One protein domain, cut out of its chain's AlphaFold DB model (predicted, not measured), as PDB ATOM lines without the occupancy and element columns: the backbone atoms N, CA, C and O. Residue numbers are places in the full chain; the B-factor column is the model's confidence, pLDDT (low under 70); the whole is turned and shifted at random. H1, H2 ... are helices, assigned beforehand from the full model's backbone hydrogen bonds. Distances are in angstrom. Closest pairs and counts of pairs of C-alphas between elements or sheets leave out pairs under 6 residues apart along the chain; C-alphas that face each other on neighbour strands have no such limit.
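What this domain is: This is residues 110 to 180 of the 195 residues of a protein of Lasius niger (UniProt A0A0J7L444). Two helices, H1 and H2, make a corner at one end of a rod, and a third, H3, sticks out alone at the other end beyond a long unnamed link. The 71 printed residues have H1, H2 and H3 in that order and no named strand; the class is all helix, with under half of the residues, 35, in named elements. The whole is extended, with a radius of gyration of the C-alphas of 22.0 A and spans of 72 by 22 by 18 A.

Where its parts are: After residues 110 to 124, H1 takes residues 125 to 138, 20.1 A long, from C-alpha 125 at (-5.751, 126.112, 28.883). H2 takes residues 142 to 147. H3, residues 166 to 180, is 21.9 A long and ends at C-alpha 180 at (-71.385, 100.116, 45.196).

How they stand to each other: H1, with residues 130 to 135 alone, touches H2; the closest C-alphas, of Gly 134 and Gln 142, are 4.8 A apart. They run opposite ways at a steep tilt of 62 degrees. H3 is apart from both. Each O i to N i+4 pair is within hydrogen-bond range in H1 and H2, and 8 of 11 in H3.

The domain as a whole: The farthest C-alphas, of Val 125 and Arg 180, are 72.5 A apart. The printed part has no cut. The link H2 to H3 is long. Residues 160 to 180 have pLDDT under 70.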
ATOM      1  N   PRO A 110     -26.916 121.467  25.499       81.38
ATOM      2  CA  PRO A 110     -26.041 120.465  26.094       81.38
ATOM      3  C   PRO A 110     -26.773 119.646  27.163       81.38
ATOM      4  O   PRO A 110     -27.323 120.189  28.118       81.38
ATOM      5  N   GLY A 111     -26.784 118.322  26.997       82.75
ATOM      6  CA  GLY A 111     -27.404 117.405  27.955       82.75
ATOM      7  C   GLY A 111     -28.924 117.256  27.860       82.75
ATOM      8  O   GLY A 111     -29.497 116.568  28.708       82.75
ATOM      9  N   GLU A 112     -29.586 117.849  26.861       84.75
ATOM     10  CA  GLU A 112     -31.022 117.631  26.641       84.75
ATOM     11  C   GLU A 112     -31.328 116.164  26.334       84.75
ATOM     12  O   GLU A 112     -30.546 115.456  25.687       84.75
ATOM     13  N   MET A 113     -32.477 115.695  26.822       83.50
ATOM     14  CA  MET A 113     -32.901 114.294  26.748       83.50
ATOM     15  C   MET A 113     -31.894 113.307  27.361       83.50
ATOM     16  O   MET A 113     -31.877 112.129  27.005       83.50
ATOM     17  N   GLY A 114     -31.031 113.770  28.271       83.44
ATOM     18  CA  GLY A 114     -30.004 112.940  28.902       83.44
ATOM     19  C   GLY A 114     -28.856 112.541  27.971       83.44
ATOM     20  O   GLY A 114     -28.127 111.596  28.276       83.44
ATOM     21  N   ARG A 115     -28.674 113.232  26.838       87.25
ATOM     22  CA  ARG A 115     -27.546 112.971  25.933       87.25
ATOM     23  C   ARG A 115     -26.208 113.302  26.612       87.25
ATOM     24  O   ARG A 115     -26.130 114.277  27.360       87.25
ATOM     25  N   PRO A 116     -25.140 112.528  26.358       86.00
ATOM     26  CA  PRO A 116     -23.835 112.809  26.943       86.00
ATOM     27  C   PRO A 116     -23.260 114.123  26.397       86.00
ATOM     28  O   PRO A 116     -23.314 114.386  25.196       86.00
ATOM     29  N   VAL A 117     -22.664 114.926  27.279       85.81
ATOM     30  CA  VAL A 117     -21.902 116.122  26.899       85.81
ATOM     31  C   VAL A 117     -20.447 115.714  26.693       85.81
ATOM     32  O   VAL A 117     -19.740 115.397  27.648       85.81
ATOM     33  N   ILE A 118     -20.012 115.686  25.433       85.06
ATOM     34  CA  ILE A 118     -18.650 115.303  25.051       85.06
ATOM     35  C   ILE A 118     -17.821 116.572  24.899       85.06
ATOM     36  O   ILE A 118     -18.117 117.425  24.063       85.06
ATOM     37  N   LEU A 119     -16.777 116.691  25.714       85.19
ATOM     38  CA  LEU A 119     -15.851 117.811  25.628       85.19
ATOM     39  C   LEU A 119     -14.868 117.554  24.474       85.19
ATOM     40  O   LEU A 119     -14.335 116.447  24.366       85.19
ATOM     41  N   PRO A 120     -14.606 118.551  23.614       85.81
ATOM     42  CA  PRO A 120     -13.609 118.421  22.560       85.81
ATOM     43  C   PRO A 120     -12.212 118.253  23.166       85.81
ATOM     44  O   PRO A 120     -11.886 118.880  24.165       85.81
ATOM     45  N   THR A 121     -11.349 117.451  22.542       81.75
ATOM     46  CA  THR A 121      -9.985 117.208  23.050       81.75
ATOM     47  C   THR A 121      -9.093 118.458  22.975       81.75
ATOM     48  O   THR A 121      -8.168 118.615  23.767       81.75
ATOM     49  N   ASN A 122      -9.388 119.378  22.049       83.19
ATOM     50  CA  ASN A 122      -8.666 120.641  21.866       83.19
ATOM     51  C   ASN A 122      -9.339 121.776  22.653       83.19
ATOM     52  O   ASN A 122     -10.070 122.586  22.083       83.19
ATOM     53  N   MET A 123      -9.108 121.828  23.967       81.06
ATOM     54  CA  MET A 123      -9.629 122.897  24.831       81.06
ATOM     55  C   MET A 123      -8.592 123.982  25.113       81.06
ATOM     56  O   MET A 123      -7.386 123.733  25.125       81.06
ATOM     57  N   SER A 124      -9.075 125.194  25.403       86.75
ATOM     58  CA  SER A 124      -8.223 126.267  25.917       86.75
ATOM     59  C   SER A 124      -7.636 125.884  27.285       86.75
ATOM     60  O   SER A 124      -8.264 125.157  28.061       86.75
ATOM     61  N   VAL A 125      -6.447 126.401  27.611       88.56
ATOM     62  CA  VAL A 125      -5.751 126.112  28.883       88.56
ATOM     63  C   VAL A 125      -6.624 126.453  30.098       88.56
ATOM     64  O   VAL A 125      -6.619 125.734  31.094       88.56
ATOM     65  N   GLN A 126      -7.421 127.517  29.989       88.12
ATOM     66  CA  GLN A 126      -8.349 127.952  31.035       88.12
ATOM     67  C   GLN A 126      -9.457 126.918  31.268       88.12
ATOM     68  O   GLN A 126      -9.758 126.570  32.404       88.12
ATOM     69  N   THR A 127     -10.028 126.374  30.190       87.69
ATOM     70  CA  THR A 127     -11.088 125.363  30.265       87.69
ATOM     71  C   THR A 127     -10.580 124.054  30.858       87.69
ATOM     72  O   THR A 127     -11.256 123.462  31.694       87.69
ATOM     73  N   LYS A 128      -9.373 123.619  30.476       91.12
ATOM     74  CA  LYS A 128      -8.766 122.407  31.042       91.12
ATOM     75  C   LYS A 128      -8.585 122.531  32.555       91.12
ATOM     76  O   LYS A 128      -8.959 121.620  33.282       91.12
ATOM     77  N   LYS A 129      -8.107 123.689  33.019       93.12
ATOM     78  CA  LYS A 129      -7.974 123.965  34.449       93.12
ATOM     79  C   LYS A 129      -9.317 123.873  35.182       93.12
ATOM     80  O   LYS A 129      -9.382 123.236  36.219       93.12
ATOM     81  N   LEU A 130     -10.391 124.441  34.628       89.50
ATOM     82  CA  LEU A 130     -11.731 124.358  35.232       89.50
ATOM     83  C   LEU A 130     -12.256 122.919  35.318       89.50
ATOM     84  O   LEU A 130     -12.919 122.562  36.290       89.50
ATOM     85  N   VAL A 131     -11.960 122.094  34.312       91.06
ATOM     86  CA  VAL A 131     -12.297 120.666  34.336       91.06
ATOM     87  C   VAL A 131     -11.520 119.963  35.450       91.06
ATOM     88  O   VAL A 131     -12.138 119.294  36.275       91.06
ATOM     89  N   ASP A 132     -10.199 120.152  35.511       92.88
ATOM     90  CA  ASP A 132      -9.326 119.536  36.520       92.88
ATOM     91  C   ASP A 132      -9.700 119.987  37.949       92.88
ATOM     92  O   ASP A 132      -9.845 119.159  38.851       92.88
ATOM     93  N   ASP A 133      -9.959 121.284  38.146       93.69
ATOM     94  CA  ASP A 133     -10.425 121.862  39.412       93.69
ATOM     95  C   ASP A 133     -11.800 121.289  39.807       93.69
ATOM     96  O   ASP A 133     -12.039 120.971  40.975       93.69
ATOM     97  N   GLY A 134     -12.711 121.115  38.844       92.62
ATOM     98  CA  GLY A 134     -14.018 120.497  39.073       92.62
ATOM     99  C   GLY A 134     -13.900 119.051  39.564       92.62
ATOM    100  O   GLY A 134     -14.574 118.668  40.524       92.62
ATOM    101  N   TRP A 135     -12.988 118.280  38.965       92.44
ATOM    102  CA  TRP A 135     -12.686 116.910  39.385       92.44
ATOM    103  C   TRP A 135     -12.100 116.839  40.795       92.44
ATOM    104  O   TRP A 135     -12.549 116.013  41.589       92.44
ATOM    105  N   LEU A 136     -11.140 117.708  41.127       93.88
ATOM    106  CA  LEU A 136     -10.512 117.740  42.453       93.88
ATOM    107  C   LEU A 136     -11.505 118.085  43.571       93.88
ATOM    108  O   LEU A 136     -11.404 117.535  44.667       93.88
ATOM    109  N   ASN A 137     -12.457 118.981  43.301       92.94
ATOM    110  CA  ASN A 137     -13.386 119.482  44.316       92.94
ATOM    111  C   ASN A 137     -14.649 118.625  44.478       92.94
ATOM    112  O   ASN A 137     -15.162 118.518  45.590       92.94
ATOM    113  N   ASN A 138     -15.155 118.021  43.398       89.38
ATOM    114  CA  ASN A 138     -16.463 117.360  43.404       89.38
ATOM    115  C   ASN A 138     -16.425 115.869  43.029       89.38
ATOM    116  O   ASN A 138     -17.454 115.204  43.112       89.38
ATOM    117  N   ALA A 139     -15.271 115.327  42.612       91.44
ATOM    118  CA  ALA A 139     -15.131 113.960  42.086       91.44
ATOM    119  C   ALA A 139     -16.042 113.636  40.877       91.44
ATOM    120  O   ALA A 139     -16.223 112.474  40.514       91.44
ATOM    121  N   PHE A 140     -16.589 114.665  40.224       91.81
ATOM    122  CA  PHE A 140     -17.291 114.599  38.946       91.81
ATOM    123  C   PHE A 140     -16.975 115.849  38.117       91.81
ATOM    124  O   PHE A 140     -16.480 116.851  38.633       91.81
ATOM    125  N   ASN A 141     -17.267 115.804  36.813       91.19
ATOM    126  CA  ASN A 141     -17.003 116.922  35.912       91.19
ATOM    127  C   ASN A 141     -18.018 118.058  36.118       91.19
ATOM    128  O   ASN A 141     -19.040 118.125  35.433       91.19
ATOM    129  N   GLN A 142     -17.707 118.958  37.048       91.62
ATOM    130  CA  GLN A 142     -18.523 120.138  37.323       91.62
ATOM    131  C   GLN A 142     -18.680 121.030  36.087       91.62
ATOM    132  O   GLN A 142     -19.781 121.479  35.797       91.62
ATOM    133  N   TYR A 143     -17.608 121.230  35.319       90.44
ATOM    134  CA  TYR A 143     -17.659 122.059  34.116       90.44
ATOM    135  C   TYR A 143     -18.692 121.537  33.103       90.44
ATOM    136  O   TYR A 143     -19.427 122.320  32.512       90.44
ATOM    137  N   ALA A 144     -18.814 120.216  32.937       89.75
ATOM    138  CA  ALA A 144     -19.868 119.633  32.105       89.75
ATOM    139  C   ALA A 144     -21.269 119.842  32.699       89.75
ATOM    140  O   ALA A 144     -22.208 120.080  31.946       89.75
ATOM    141  N   SER A 145     -21.424 119.762  34.024       88.88
ATOM    142  CA  SER A 145     -22.698 120.029  34.700       88.88
ATOM    143  C   SER A 145     -23.153 121.476  34.535       88.88
ATOM    144  O   SER A 145     -24.331 121.700  34.280       88.88
ATOM    145  N   ASP A 146     -22.227 122.432  34.604       89.19
ATOM    146  CA  ASP A 146     -22.520 123.862  34.472       89.19
ATOM    147  C   ASP A 146     -22.957 124.245  33.045       89.19
ATOM    148  O   ASP A 146     -23.681 125.221  32.851       89.19
ATOM    149  N   LEU A 147     -22.549 123.465  32.036       86.75
ATOM    150  CA  LEU A 147     -23.027 123.615  30.657       86.75
ATOM    151  C   LEU A 147     -24.451 123.079  30.458       86.75
ATOM    152  O   LEU A 147     -25.117 123.458  29.493       86.75
ATOM    153  N   ILE A 148     -24.911 122.178  31.327       86.50
ATOM    154  CA  ILE A 148     -26.221 121.543  31.217       86.50
ATOM    155  C   ILE A 148     -27.259 122.395  31.949       86.50
ATOM    156  O   ILE A 148     -27.065 122.818  33.085       86.50
ATOM    157  N   SER A 149     -28.411 122.606  31.314       88.38
ATOM    158  CA  SER A 149     -29.527 123.305  31.954       88.38
ATOM    159  C   SER A 149     -30.015 122.560  33.204       88.38
ATOM    160  O   SER A 149     -30.249 121.350  33.172       88.38
ATOM    161  N   VAL A 150     -30.275 123.302  34.285       88.50
ATOM    162  CA  VAL A 150     -30.907 122.774  35.512       88.50
ATOM    163  C   VAL A 150     -32.288 122.175  35.217       88.50
ATOM    164  O   VAL A 150     -32.715 121.230  35.875       88.50
ATOM    165  N   HIS A 151     -32.968 122.688  34.191       84.75
ATOM    166  CA  HIS A 151     -34.291 122.238  33.758       84.75
ATOM    167  C   HIS A 151     -34.235 121.361  32.501       84.75
ATOM    168  O   HIS A 151     -35.161 121.404  31.691       84.75
ATOM    169  N   ARG A 152     -33.152 120.597  32.301       86.06
ATOM    170  CA  ARG A 152     -33.050 119.695  31.146       86.06
ATOM    171  C   ARG A 152     -34.221 118.716  31.115       86.06
ATOM    172  O   ARG A 152     -34.623 118.164  32.144       86.06
ATOM    173  N   SER A 153     -34.716 118.457  29.918       82.38
ATOM    174  CA  SER A 153     -35.684 117.391  29.698       82.38
ATOM    175  C   SER A 153     -34.998 116.023  29.795       82.38
ATOM    176  O   SER A 153     -33.848 115.854  29.382       82.38
ATOM    177  N   LEU A 154     -35.684 115.035  30.370       86.44
ATOM    178  CA  LEU A 154     -35.225 113.648  30.429       86.44
ATOM    179  C   LEU A 154     -36.304 112.732  29.840       86.44
ATOM    180  O   LEU A 154     -37.486 112.955  30.108       86.44
ATOM    181  N   PRO A 155     -35.921 111.706  29.057       85.12
ATOM    182  CA  PRO A 155     -36.849 110.667  28.645       85.12
ATOM    183  C   PRO A 155     -37.336 109.913  29.882       85.12
ATOM    184  O   PRO A 155     -36.549 109.636  30.787       85.12
ATOM    185  N   ASP A 156     -38.627 109.593  29.919       84.19
ATOM    186  CA  ASP A 156     -39.219 108.843  31.023       84.19
ATOM    187  C   ASP A 156     -38.602 107.432  31.084       84.19
ATOM    188  O   ASP A 156     -38.781 106.658  30.141       84.19
ATOM    189  N   PRO A 157     -37.861 107.077  32.153       82.88
ATOM    190  CA  PRO A 157     -37.216 105.772  32.267       82.88
ATOM    191  C   PRO A 157     -38.173 104.684  32.769       82.88
ATOM    192  O   PRO A 157     -37.751 103.549  32.977       82.88
ATOM    193  N   ARG A 158     -39.435 105.024  33.060       83.69
ATOM    194  CA  ARG A 158     -40.383 104.111  33.697       83.69
ATOM    195  C   ARG A 158     -40.876 103.044  32.721       83.69
ATOM    196  O   ARG A 158     -41.333 103.351  31.622       83.69
ATOM    197  N   ASP A 159     -40.879 101.794  33.182       76.00
ATOM    198  CA  ASP A 159     -41.495 100.688  32.455       76.00
ATOM    199  C   ASP A 159     -42.999 100.940  32.261       76.00
ATOM    200  O   ASP A 159     -43.723 101.361  33.172       76.00
ATOM    201  N   GLN A 160     -43.491 100.638  31.058       69.06
ATOM    202  CA  GLN A 160     -44.879 100.888  30.653       69.06
ATOM    203  C   GLN A 160     -45.906 100.149  31.529       69.06
ATOM    204  O   GLN A 160     -47.070 100.540  31.587       69.06
ATOM    205  N   CYS A 161     -45.497  99.079  32.215       63.84
ATOM    206  CA  CYS A 161     -46.401  98.111  32.832       63.84
ATOM    207  C   CYS A 161     -47.105  98.592  34.115       63.84
ATOM    208  O   CYS A 161     -48.117  97.999  34.486       63.84
ATOM    209  N   GLY A 162     -46.651  99.670  34.767       59.94
ATOM    210  CA  GLY A 162     -47.262 100.111  36.031       59.94
ATOM    211  C   GLY A 162     -47.215 101.607  36.315       59.94
ATOM    212  O   GLY A 162     -48.214 102.166  36.759       59.94
ATOM    213  N   CYS A 163     -46.103 102.281  36.028       61.59
ATOM    214  CA  CYS A 163     -45.888 103.641  36.532       61.59
ATOM    215  C   CYS A 163     -46.379 104.753  35.587       61.59
ATOM    216  O   CYS A 163     -46.541 105.890  36.028       61.59
ATOM    217  N   VAL A 164     -46.630 104.439  34.312       59.19
ATOM    218  CA  VAL A 164     -47.141 105.395  33.306       59.19
ATOM    219  C   VAL A 164     -48.681 105.412  33.266       59.19
ATOM    220  O   VAL A 164     -49.285 106.385  32.831       59.19
ATOM    221  N   ILE A 165     -49.346 104.356  33.761       55.03
ATOM    222  CA  ILE A 165     -50.799 104.146  33.585       55.03
ATOM    223  C   ILE A 165     -51.643 104.637  34.787       55.03
ATOM    224  O   ILE A 165     -52.876 104.587  34.754       55.03
ATOM    225  N   SER A 166     -51.019 105.140  35.853       55.81
ATOM    226  CA  SER A 166     -51.729 105.543  37.079       55.81
ATOM    227  C   SER A 166     -52.734 106.687  36.876       55.81
ATOM    228  O   SER A 166     -53.672 106.800  37.661       55.81
ATOM    229  N   ASP A 167     -52.603 107.482  35.809       56.72
ATOM    230  CA  ASP A 167     -53.423 108.686  35.611       56.72
ATOM    231  C   ASP A 167     -54.817 108.416  35.016       56.72
ATOM    232  O   ASP A 167     -55.786 109.092  35.348       56.72
ATOM    233  N   VAL A 168     -54.985 107.381  34.182       53.84
ATOM    234  CA  VAL A 168     -56.278 107.145  33.494       53.84
ATOM    235  C   VAL A 168     -57.151 106.116  34.223       53.84
ATOM    236  O   VAL A 168     -58.380 106.174  34.163       53.84
ATOM    237  N   ARG A 169     -56.550 105.174  34.965       54.22
ATOM    238  CA  ARG A 169     -57.302 104.129  35.693       54.22
ATOM    239  C   ARG A 169     -57.701 104.516  37.122       54.22
ATOM    240  O   ARG A 169     -58.638 103.913  37.644       54.22
ATOM    241  N   GLY A 170     -57.071 105.525  37.732       48.84
ATOM    242  CA  GLY A 170     -57.413 105.995  39.084       48.84
ATOM    243  C   GLY A 170     -58.820 106.600  39.194       48.84
ATOM    244  O   GLY A 170     -59.527 106.356  40.170       48.84
ATOM    245  N   ILE A 171     -59.282 107.303  38.154       54.31
ATOM    246  CA  ILE A 171     -60.615 107.935  38.142       54.31
ATOM    247  C   ILE A 171     -61.733 106.880  38.053       54.31
ATOM    248  O   ILE A 171     -62.763 107.003  38.716       54.31
ATOM    249  N   ARG A 172     -61.527 105.797  37.287       52.09
ATOM    250  CA  ARG A 172     -62.537 104.739  37.111       52.09
ATOM    251  C   ARG A 172     -62.746 103.900  38.376       52.09
ATOM    252  O   ARG A 172     -63.885 103.572  38.689       52.09
ATOM    253  N   TRP A 173     -61.687 103.598  39.130       49.22
ATOM    254  CA  TRP A 173     -61.823 102.865  40.395       49.22
ATOM    255  C   TRP A 173     -62.498 103.686  41.501       49.22
ATOM    256  O   TRP A 173     -63.197 103.105  42.330       49.22
ATOM    257  N   SER A 174     -62.332 105.013  41.495       51.81
ATOM    258  CA  SER A 174     -62.965 105.906  42.475       51.81
ATOM    259  C   SER A 174     -64.488 105.999  42.282       51.81
ATOM    260  O   SER A 174     -65.242 105.867  43.245       51.81
ATOM    261  N   LEU A 175     -64.973 106.102  41.035       55.38
ATOM    262  CA  LEU A 175     -66.420 106.113  40.762       55.38
ATOM    263  C   LEU A 175     -67.107 104.757  41.023       55.38
ATOM    264  O   LEU A 175     -68.243 104.734  41.498       55.38
ATOM    265  N   GLU A 176     -66.435 103.634  40.751       53.72
ATOM    266  CA  GLU A 176     -67.001 102.290  40.964       53.72
ATOM    267  C   GLU A 176     -67.216 101.983  42.461       53.72
ATOM    268  O   GLU A 176     -68.201 101.345  42.839       53.72
ATOM    269  N   HIS A 177     -66.341 102.488  43.342       53.66
ATOM    270  CA  HIS A 177     -66.515 102.338  44.791       53.66
ATOM    271  C   HIS A 177     -67.654 103.212  45.332       53.66
ATOM    272  O   HIS A 177     -68.408 102.751  46.188       53.66
ATOM    273  N   GLN A 178     -67.847 104.426  44.805       55.84
ATOM    274  CA  GLN A 178     -68.946 105.303  45.228       55.84
ATOM    275  C   GLN A 178     -70.325 104.692  44.905       55.84
ATOM    276  O   GLN A 178     -71.245 104.790  45.715       55.84
ATOM    277  N   ASN A 179     -70.460 104.017  43.755       54.06
ATOM    278  CA  ASN A 179     -71.739 103.468  43.286       54.06
ATOM    279  C   ASN A 179     -72.124 102.135  43.965       54.06
ATOM    280  O   ASN A 179     -73.302 101.796  44.082       54.06
ATOM    281  N   ARG A 180     -71.139 101.370  44.458       52.44
ATOM    282  CA  ARG A 180     -71.385 100.116  45.196       52.44
ATOM    283  C   ARG A 180     -71.841 100.360  46.644       52.44
ATOM    284  O   ARG A 180     -72.590  99.550  47.191       52.44
TER     285      ARG A 180